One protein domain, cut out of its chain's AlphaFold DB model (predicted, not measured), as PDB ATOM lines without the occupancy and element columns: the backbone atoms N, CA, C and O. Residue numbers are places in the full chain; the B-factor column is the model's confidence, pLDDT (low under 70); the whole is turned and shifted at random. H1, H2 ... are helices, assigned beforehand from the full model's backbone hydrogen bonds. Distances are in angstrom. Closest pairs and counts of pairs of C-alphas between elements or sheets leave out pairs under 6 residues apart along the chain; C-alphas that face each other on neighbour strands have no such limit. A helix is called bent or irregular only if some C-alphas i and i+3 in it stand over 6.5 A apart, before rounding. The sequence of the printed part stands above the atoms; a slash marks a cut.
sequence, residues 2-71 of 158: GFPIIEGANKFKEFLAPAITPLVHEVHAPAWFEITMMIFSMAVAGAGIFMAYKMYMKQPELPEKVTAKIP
ATOM      1  N   GLY A   2     160.321 166.198 185.493       52.19
ATOM      2  CA  GLY A   2     159.699 167.516 185.507       52.19
ATOM      3  C   GLY A   2     158.963 167.708 184.188       52.19
ATOM      4  O   GLY A   2     159.208 166.963 183.239       52.19
ATOM      5  N   PHE A   3     158.007 168.630 184.163       58.97
ATOM      6  CA  PHE A   3     157.227 168.906 182.965       58.97
ATOM      7  C   PHE A   3     158.127 169.632 181.950       58.97
ATOM      8  O   PHE A   3     158.524 170.771 182.209       58.97
ATOM      9  N   PRO A   4     158.451 169.025 180.794       58.16
ATOM     10  CA  PRO A   4     159.406 169.586 179.829       58.16
ATOM     11  C   PRO A   4     158.914 170.878 179.155       58.16
ATOM     12  O   PRO A   4     159.668 171.538 178.453       58.16
ATOM     13  N   ILE A   5     157.655 171.251 179.391       59.03
ATOM     14  CA  ILE A   5     156.923 172.293 178.668       59.03
ATOM     15  C   ILE A   5     156.911 173.625 179.443       59.03
ATOM     16  O   ILE A   5     156.580 174.662 178.879       59.03
ATOM     17  N   ILE A   6     157.254 173.614 180.738       61.97
ATOM     18  CA  ILE A   6     157.232 174.811 181.589       61.97
ATOM     19  C   ILE A   6     158.673 175.245 181.863       61.97
ATOM     20  O   ILE A   6     159.408 174.586 182.606       61.97
ATOM     21  N   GLU A   7     159.066 176.367 181.264       54.03
ATOM     22  CA  GLU A   7     160.368 176.998 181.481       54.03
ATOM     23  C   GLU A   7     160.535 177.318 182.985       54.03
ATOM     24  O   GLU A   7     159.686 177.969 183.596       54.03
ATOM     25  N   GLY A   8     161.577 176.764 183.622       61.97
ATOM     26  CA  GLY A   8     161.843 176.904 185.063       61.97
ATOM     27  C   GLY A   8     161.158 175.897 186.004       61.97
ATOM     28  O   GLY A   8     161.413 175.930 187.213       61.97
ATOM     29  N   ALA A   9     160.328 174.967 185.508       63.59
ATOM     30  CA  ALA A   9     159.760 173.885 186.333       63.59
ATOM     31  C   ALA A   9     160.723 172.696 186.519       63.59
ATOM     32  O   ALA A   9     160.564 171.891 187.437       63.59
ATOM     33  N   ASN A  10     161.759 172.601 185.681       67.88
ATOM     34  CA  ASN A  10     162.715 171.494 185.659       67.88
ATOM     35  C   ASN A  10     163.939 171.732 186.560       67.88
ATOM     36  O   ASN A  10     165.024 171.234 186.272       67.88
ATOM     37  N   LYS A  11     163.760 172.426 187.694       71.94
ATOM     38  CA  LYS A  11     164.843 172.812 188.624       71.94
ATOM     39  C   LYS A  11     165.704 171.639 189.089       71.94
ATOM     40  O   LYS A  11     166.907 171.771 189.268       71.94
ATOM     41  N   PHE A  12     165.087 170.472 189.269       73.56
ATOM     42  CA  PHE A  12     165.798 169.254 189.652       73.56
ATOM     43  C   PHE A  12     166.687 168.713 188.521       73.56
ATOM     44  O   PHE A  12     167.791 168.244 188.775       73.56
ATOM     45  N   LYS A  13     166.229 168.804 187.265       67.94
ATOM     46  CA  LYS A  13     167.018 168.415 186.088       67.94
ATOM     47  C   LYS A  13     168.174 169.396 185.874       67.94
ATOM     48  O   LYS A  13     169.296 168.962 185.657       67.94
ATOM     49  N   GLU A  14     167.906 170.694 185.997       74.44
ATOM     50  CA  GLU A  14     168.916 171.758 185.901       74.44
ATOM     51  C   GLU A  14     169.995 171.633 186.984       74.44
ATOM     52  O   GLU A  14     171.177 171.788 186.691       74.44
ATOM     53  N   PHE A  15     169.609 171.278 188.214       81.06
ATOM     54  CA  PHE A  15     170.538 171.011 189.314       81.06
ATOM     55  C   PHE A  15     171.474 169.828 189.028       81.06
ATOM     56  O   PHE A  15     172.653 169.875 189.375       81.06
ATOM     57  N   LEU A  16     170.965 168.774 188.385       78.12
ATOM     58  CA  LEU A  16     171.748 167.576 188.079       78.12
ATOM     59  C   LEU A  16     172.533 167.680 186.768       78.12
ATOM     60  O   LEU A  16     173.533 166.981 186.627       78.12
ATOM     61  N   ALA A  17     172.134 168.549 185.835       75.00
ATOM     62  CA  ALA A  17     172.751 168.671 184.513       75.00
ATOM     63  C   ALA A  17     174.300 168.695 184.553       75.00
ATOM     64  O   ALA A  17     174.913 167.870 183.878       75.00
ATOM     65  N   PRO A  18     174.986 169.485 185.401       80.44
ATOM     66  CA  PRO A  18     176.453 169.514 185.423       80.44
ATOM     67  C   PRO A  18     177.124 168.157 185.715       80.44
ATOM     68  O   PRO A  18     178.265 167.949 185.312       80.44
ATOM     69  N   ALA A  19     176.434 167.235 186.398       78.56
ATOM     70  CA  ALA A  19     176.964 165.931 186.798       78.56
ATOM     71  C   ALA A  19     176.674 164.794 185.795       78.56
ATOM     72  O   ALA A  19     177.385 163.793 185.799       78.56
ATOM     73  N   ILE A  20     175.642 164.928 184.949       74.31
ATOM     74  CA  ILE A  20     175.146 163.851 184.061       74.31
ATOM     75  C   ILE A  20     175.195 164.182 182.562       74.31
ATOM     76  O   ILE A  20     175.201 163.256 181.750       74.31
ATOM     77  N   THR A  21     175.306 165.455 182.166       66.06
ATOM     78  CA  THR A  21     175.329 165.872 180.747       66.06
ATOM     79  C   THR A  21     176.433 165.222 179.889       66.06
ATOM     80  O   THR A  21     176.159 164.940 178.726       66.06
ATOM     81  N   PRO A  22     177.652 164.906 180.387       70.19
ATOM     82  CA  PRO A  22     178.660 164.224 179.564       70.19
ATOM     83  C   PRO A  22     178.318 162.765 179.217       70.19
ATOM     84  O   PRO A  22     178.932 162.198 178.317       70.19
ATOM     85  N   LEU A  23     177.386 162.136 179.944       64.19
ATOM     86  CA  LEU A  23     177.118 160.693 179.881       64.19
ATOM     87  C   LEU A  23     175.813 160.339 179.156       64.19
ATOM     88  O   LEU A  23     175.582 159.167 178.861       64.19
ATOM     89  N   VAL A  24     174.959 161.323 178.863       61.81
ATOM     90  CA  VAL A  24     173.617 161.092 178.313       61.81
ATOM     91  C   VAL A  24     173.391 161.990 177.099       61.81
ATOM     92  O   VAL A  24     173.220 163.198 177.226       61.81
ATOM     93  N   HIS A  25     173.357 161.394 175.905       57.56
ATOM     94  CA  HIS A  25     172.777 162.044 174.729       57.56
ATOM     95  C   HIS A  25     171.250 162.030 174.880       57.56
ATOM     96  O   HIS A  25     170.604 161.009 174.643       57.56
ATOM     97  N   GLU A  26     170.664 163.146 175.312       60.31
ATOM     98  CA  GLU A  26     169.210 163.267 175.432       60.31
ATOM     99  C   GLU A  26     168.575 163.511 174.055       60.31
ATOM    100  O   GLU A  26     168.642 164.604 173.493       60.31
ATOM    101  N   VAL A  27     167.922 162.483 173.507       58.81
ATOM    102  CA  VAL A  27     166.991 162.641 172.384       58.81
ATOM    103  C   VAL A  27     165.643 163.058 172.964       58.81
ATOM    104  O   VAL A  27     164.851 162.219 173.391       58.81
ATOM    105  N   HIS A  28     165.384 164.362 173.021       64.38
ATOM    106  CA  HIS A  28     164.058 164.863 173.366       64.38
ATOM    107  C   HIS A  28     163.100 164.644 172.198       64.38
ATOM    108  O   HIS A  28     163.318 165.152 171.095       64.38
ATOM    109  N   ALA A  29     162.022 163.897 172.443       66.56
ATOM    110  CA  ALA A  29     160.886 163.914 171.540       66.56
ATOM    111  C   ALA A  29     160.287 165.336 171.527       66.56
ATOM    112  O   ALA A  29     160.369 166.052 172.528       66.56
ATOM    113  N   PRO A  30     159.690 165.785 170.413       80.25
ATOM    114  CA  PRO A  30     159.056 167.095 170.362       80.25
ATOM    115  C   PRO A  30     158.005 167.242 171.473       80.25
ATOM    116  O   PRO A  30     157.203 166.333 171.678       80.25
ATOM    117  N   ALA A  31     157.941 168.397 172.140       77.56
ATOM    118  CA  ALA A  31     157.016 168.624 173.261       77.56
ATOM    119  C   ALA A  31     155.538 168.323 172.918       77.56
ATOM    120  O   ALA A  31     154.771 167.876 173.769       77.56
ATOM    121  N   TRP A  32     155.133 168.506 171.655       78.69
ATOM    122  CA  TRP A  32     153.788 168.157 171.185       78.69
ATOM    123  C   TRP A  32     153.520 166.642 171.215       78.69
ATOM    124  O   TRP A  32     152.408 166.222 171.532       78.69
ATOM    125  N   PHE A  33     154.535 165.824 170.923       84.00
ATOM    126  CA  PHE A  33     154.474 164.365 171.017       84.00
ATOM    127  C   PHE A  33     154.395 163.940 172.489       84.00
ATOM    128  O   PHE A  33     153.540 163.131 172.846       84.00
ATOM    129  N   GLU A  34     155.203 164.605 173.326       81.69
ATOM    130  CA  GLU A  34     155.153 164.664 174.799       81.69
ATOM    131  C   GLU A  34     153.715 164.634 175.342       81.69
ATOM    132  O   GLU A  34     153.206 163.683 175.946       81.69
ATOM    133  N   ILE A  35     153.034 165.739 175.043       85.25
ATOM    134  CA  ILE A  35     151.675 166.049 175.486       85.25
ATOM    135  C   ILE A  35     150.659 165.074 174.901       85.25
ATOM    136  O   ILE A  35     149.759 164.621 175.610       85.25
ATOM    137  N   THR A  36     150.803 164.732 173.622       90.00
ATOM    138  CA  THR A  36     149.867 163.833 172.941       90.00
ATOM    139  C   THR A  36     149.876 162.449 173.583       90.00
ATOM    140  O   THR A  36     148.810 161.907 173.866       90.00
ATOM    141  N   MET A  37     151.055 161.901 173.892       88.50
ATOM    142  CA  MET A  37     151.176 160.596 174.550       88.50
ATOM    143  C   MET A  37     150.668 160.622 175.994       88.50
ATOM    144  O   MET A  37     150.030 159.663 176.431       88.50
ATOM    145  N   MET A  38     150.872 161.726 176.722       88.75
ATOM    146  CA  MET A  38     150.301 161.900 178.064       88.75
ATOM    147  C   MET A  38     148.769 161.912 178.040       88.75
ATOM    148  O   MET A  38     148.137 161.173 178.796       88.75
ATOM    149  N   ILE A  39     148.167 162.717 177.158       93.81
ATOM    150  CA  ILE A  39     146.705 162.789 177.015       93.81
ATOM    151  C   ILE A  39     146.155 161.441 176.548       93.81
ATOM    152  O   ILE A  39     145.156 160.969 177.088       93.81
ATOM    153  N   PHE A  40     146.819 160.794 175.590       95.62
ATOM    154  CA  PHE A  40     146.430 159.478 175.096       95.62
ATOM    155  C   PHE A  40     146.459 158.420 176.206       95.62
ATOM    156  O   PHE A  40     145.474 157.712 176.399       95.62
ATOM    157  N   SER A  41     147.538 158.357 176.990       94.12
ATOM    158  CA  SER A  41     147.657 157.444 178.134       94.12
ATOM    159  C   SER A  41     146.553 157.681 179.171       94.12
ATOM    160  O   SER A  41     145.880 156.740 179.596       94.12
ATOM    161  N   MET A  42     146.288 158.948 179.508       95.75
ATOM    162  CA  MET A  42     145.209 159.321 180.426       95.75
ATOM    163  C   MET A  42     143.834 158.905 179.887       95.75
ATOM    164  O   MET A  42     143.002 158.390 180.635       95.75
ATOM    165  N   ALA A  43     143.597 159.081 178.585       96.62
ATOM    166  CA  ALA A  43     142.355 158.669 177.940       96.62
ATOM    167  C   ALA A  43     142.173 157.143 177.969       96.62
ATOM    168  O   ALA A  43     141.084 156.669 178.291       96.62
ATOM    169  N   VAL A  44     143.230 156.369 177.699       97.38
ATOM    170  CA  VAL A  44     143.206 154.897 177.767       97.38
ATOM    171  C   VAL A  44     142.943 154.416 179.196       97.38
ATOM    172  O   VAL A  44     142.072 153.570 179.405       97.38
ATOM    173  N   ALA A  45     143.630 154.985 180.188       96.81
ATOM    174  CA  ALA A  45     143.410 154.658 181.596       96.81
ATOM    175  C   ALA A  45     141.970 154.984 182.034       96.81
ATOM    176  O   ALA A  45     141.294 154.148 182.637       96.81
ATOM    177  N   GLY A  46     141.469 156.169 181.667       97.44
ATOM    178  CA  GLY A  46     140.091 156.583 181.932       97.44
ATOM    179  C   GLY A  46     139.059 155.668 181.268       97.44
ATOM    180  O   GLY A  46     138.075 155.287 181.904       97.44
ATOM    181  N   ALA A  47     139.302 155.247 180.023       96.94
ATOM    182  CA  ALA A  47     138.454 154.287 179.322       96.94
ATOM    183  C   ALA A  47     138.439 152.916 180.018       96.94
ATOM    184  O   ALA A  47     137.368 152.323 180.162       96.94
ATOM    185  N   GLY A  48     139.591 152.442 180.502       95.75
ATOM    186  CA  GLY A  48     139.695 151.205 181.280       95.75
ATOM    187  C   GLY A  48     138.883 151.258 182.577       95.75
ATOM    188  O   GLY A  48     138.079 150.364 182.840       95.75
ATOM    189  N   ILE A  49     139.015 152.344 183.344       95.94
ATOM    190  CA  ILE A  49     138.243 152.563 184.580       95.94
ATOM    191  C   ILE A  49     136.744 152.638 184.279       95.94
ATOM    192  O   ILE A  49     135.939 152.010 184.969       95.94
ATOM    193  N   PHE A  50     136.350 153.370 183.237       95.62
ATOM    194  CA  PHE A  50     134.950 153.471 182.835       95.62
ATOM    195  C   PHE A  50     134.371 152.109 182.421       95.62
ATOM    196  O   PHE A  50     133.241 151.775 182.791       95.62
ATOM    197  N   MET A  51     135.145 151.299 181.694       93.06
ATOM    198  CA  MET A  51     134.750 149.947 181.301       93.06
ATOM    199  C   MET A  51     134.579 149.040 182.525       93.06
ATOM    200  O   MET A  51     133.547 148.375 182.636       93.06
ATOM    201  N   ALA A  52     135.516 149.085 183.475       91.88
ATOM    202  CA  ALA A  52     135.416 148.361 184.740       91.88
ATOM    203  C   ALA A  52     134.188 148.809 185.553       91.88
ATOM    204  O   ALA A  52     133.390 147.974 185.973       91.88
ATOM    205  N   TYR A  53     133.957 150.116 185.700       93.50
ATOM    206  CA  TYR A  53     132.769 150.647 186.372       93.50
ATOM    207  C   TYR A  53     131.474 150.125 185.734       93.50
ATOM    208  O   TYR A  53     130.566 149.660 186.427       93.50
ATOM    209  N   LYS A  54     131.383 150.148 184.400       92.94
ATOM    210  CA  LYS A  54     130.203 149.638 183.696       92.94
ATOM    211  C   LYS A  54     130.007 148.138 183.936       92.94
ATOM    212  O   LYS A  54     128.882 147.727 184.217       92.94
ATOM    213  N   MET A  55     131.075 147.351 183.830       91.19
ATOM    214  CA  MET A  55     131.045 145.892 183.966       91.19
ATOM    215  C   MET A  55     130.770 145.417 185.395       91.19
ATOM    216  O   MET A  55     130.064 144.434 185.561       91.19
ATOM    217  N   TYR A  56     131.278 146.110 186.416       89.50
ATOM    218  CA  TYR A  56     131.167 145.661 187.809       89.50
ATOM    219  C   TYR A  56     130.074 146.375 188.619       89.50
ATOM    220  O   TYR A  56     129.517 145.759 189.522       89.50
ATOM    221  N   MET A  57     129.718 147.634 188.315       89.62
ATOM    222  CA  MET A  57     128.664 148.361 189.052       89.62
ATOM    223  C   MET A  57     127.329 148.448 188.313       89.62
ATOM    224  O   MET A  57     126.284 148.322 188.945       89.62
ATOM    225  N   LYS A  58     127.319 148.696 186.995       88.31
ATOM    226  CA  LYS A  58     126.051 148.876 186.255       88.31
ATOM    227  C   LYS A  58     125.493 147.587 185.662       88.31
ATOM    228  O   LYS A  58     124.276 147.446 185.595       88.31
ATOM    229  N   GLN A  59     126.348 146.703 185.153       89.75
ATOM    230  CA  GLN A  59     125.935 145.512 184.403       89.75
ATOM    231  C   GLN A  59     126.813 144.299 184.760       89.75
ATOM    232  O   GLN A  59     127.617 143.872 183.926       89.75
ATOM    233  N   PRO A  60     126.634 143.722 185.964       85.38
ATOM    234  CA  PRO A  60     127.441 142.604 186.471       85.38
ATOM    235  C   PRO A  60     127.316 141.303 185.663       85.38
ATOM    236  O   PRO A  60     128.117 140.396 185.844       85.38
ATOM    237  N   GLU A  61     126.368 141.212 184.727       86.94
ATOM    238  CA  GLU A  61     126.236 140.073 183.806       86.94
ATOM    239  C   GLU A  61     127.221 140.115 182.622       86.94
ATOM    240  O   GLU A  61     127.386 139.128 181.902       86.94
ATOM    241  N   LEU A  62     127.828 141.274 182.337       84.19
ATOM    242  CA  LEU A  62     128.733 141.424 181.195       84.19
ATOM    243  C   LEU A  62     130.054 140.660 181.355       84.19
ATOM    244  O   LEU A  62     130.453 140.033 180.374       84.19
ATOM    245  N   PRO A  63     130.732 140.683 182.522       85.19
ATOM    246  CA  PRO A  63     131.934 139.885 182.745       85.19
ATOM    247  C   PRO A  63     131.725 138.410 182.409       85.19
ATOM    248  O   PRO A  63     132.489 137.867 181.621       85.19
ATOM    249  N   GLU A  64     130.646 137.799 182.902       85.56
ATOM    250  CA  GLU A  64     130.338 136.382 182.673       85.56
ATOM    251  C   GLU A  64     130.096 136.068 181.186       85.56
ATOM    252  O   GLU A  64     130.620 135.100 180.638       85.56
ATOM    253  N   LYS A  65     129.370 136.940 180.474       87.56
ATOM    254  CA  LYS A  65     129.141 136.790 179.024       87.56
ATOM    255  C   LYS A  65     130.420 136.954 178.201       87.56
ATOM    256  O   LYS A  65     130.506 136.412 177.099       87.56
ATOM    257  N   VAL A  66     131.383 137.738 178.684       86.31
ATOM    258  CA  VAL A  66     132.681 137.929 178.026       86.31
ATOM    259  C   VAL A  66     133.594 136.741 178.307       86.31
ATOM    260  O   VAL A  66     134.150 136.190 177.359       86.31
ATOM    261  N   THR A  67     133.702 136.294 179.559       88.62
ATOM    262  CA  THR A  67     134.533 135.137 179.926       88.62
ATOM    263  C   THR A  67     134.039 133.853 179.265       88.62
ATOM    264  O   THR A  67     134.857 133.084 178.768       88.62
ATOM    265  N   ALA A  68     132.722 133.680 179.109       88.94
ATOM    266  CA  ALA A  68     132.137 132.556 178.375       88.94
ATOM    267  C   ALA A  68     132.566 132.479 176.895       88.94
ATOM    268  O   ALA A  68     132.539 131.403 176.302       88.94
ATOM    269  N   LYS A  69     132.972 133.598 176.276       92.19
ATOM    270  CA  LYS A  69     133.455 133.623 174.881       92.19
ATOM    271  C   LYS A  69     134.944 133.316 174.749       92.19
ATOM    272  O   LYS A  69     135.381 132.934 173.668       92.19
ATOM    273  N   ILE A  70     135.714 133.503 175.818       92.38
ATOM    274  CA  ILE A  70     137.166 133.286 175.849       92.38
ATOM    275  C   ILE A  70     137.575 132.442 177.069       92.38
ATOM    276  O   ILE A  70     138.447 132.861 177.836       92.38
ATOM    277  N   PRO A  71     136.983 131.246 177.253       90.44
ATOM    278  CA  PRO A  71     137.183 130.455 178.463       90.44
ATOM    279  C   PRO A  71     138.656 130.097 178.667       90.44
ATOM    280  O   PRO A  71     139.143 130.218 179.774       90.44
TER     281      PRO A  71
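Overview. This is residues 2 to 71 of the 158 residues of an uncharacterized protein of Desulfobacca sp. RBG_16_60_12 (UniProt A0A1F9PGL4). One long helix, H2, makes most of the length; the short helix H1 lies beyond its first end on a loop, and the short H3 turns off in a corner at its last end. The printed part has 70 residues with three named helices, in the order H1, H2, H3, and no named strand: all helix. It is an extended rod, radius of gyration of the C-alphas 21.0 A, spanning 58 by 24 by 20 A.

Arrangement. H1, residues 11 to 20, is apart from H2, residues 31 to 58, and from H3, residues 61 to 67. H2 and H3 touch only at the corner by their tight link, H2 with residues 55 to 56 alone; the closest C-alphas, of Met 55 and Leu 62, are 5.7 A apart. They run opposite ways at a steep tilt of 65 degrees. Every O i to N i+4 pair is within hydrogen-bond range in H2 and H3; in H1, 4 of 6 are.

Along the chain. H1 begins at C-alpha 11 (164.843, 172.812, 188.624), measures 14.4 A and is irregular: C-alphas 15 and 18 are 7.2 A apart. H2 measures 39.0 A and is neither bent nor irregular, but only just: C-alphas 55 and 58 are 6.3 A apart. H3, 10.4 A, ends at C-alpha 67 (134.533, 135.137, 179.926).

Size, cuts and confidence. The farthest C-alphas, of Pro 18 and Glu 61, are 58.2 A apart. The printed part has no cut and no long link. Its mean pLDDT is 80.6, under 70 at residues 2 to 10, 13, 21 and 23 to 29.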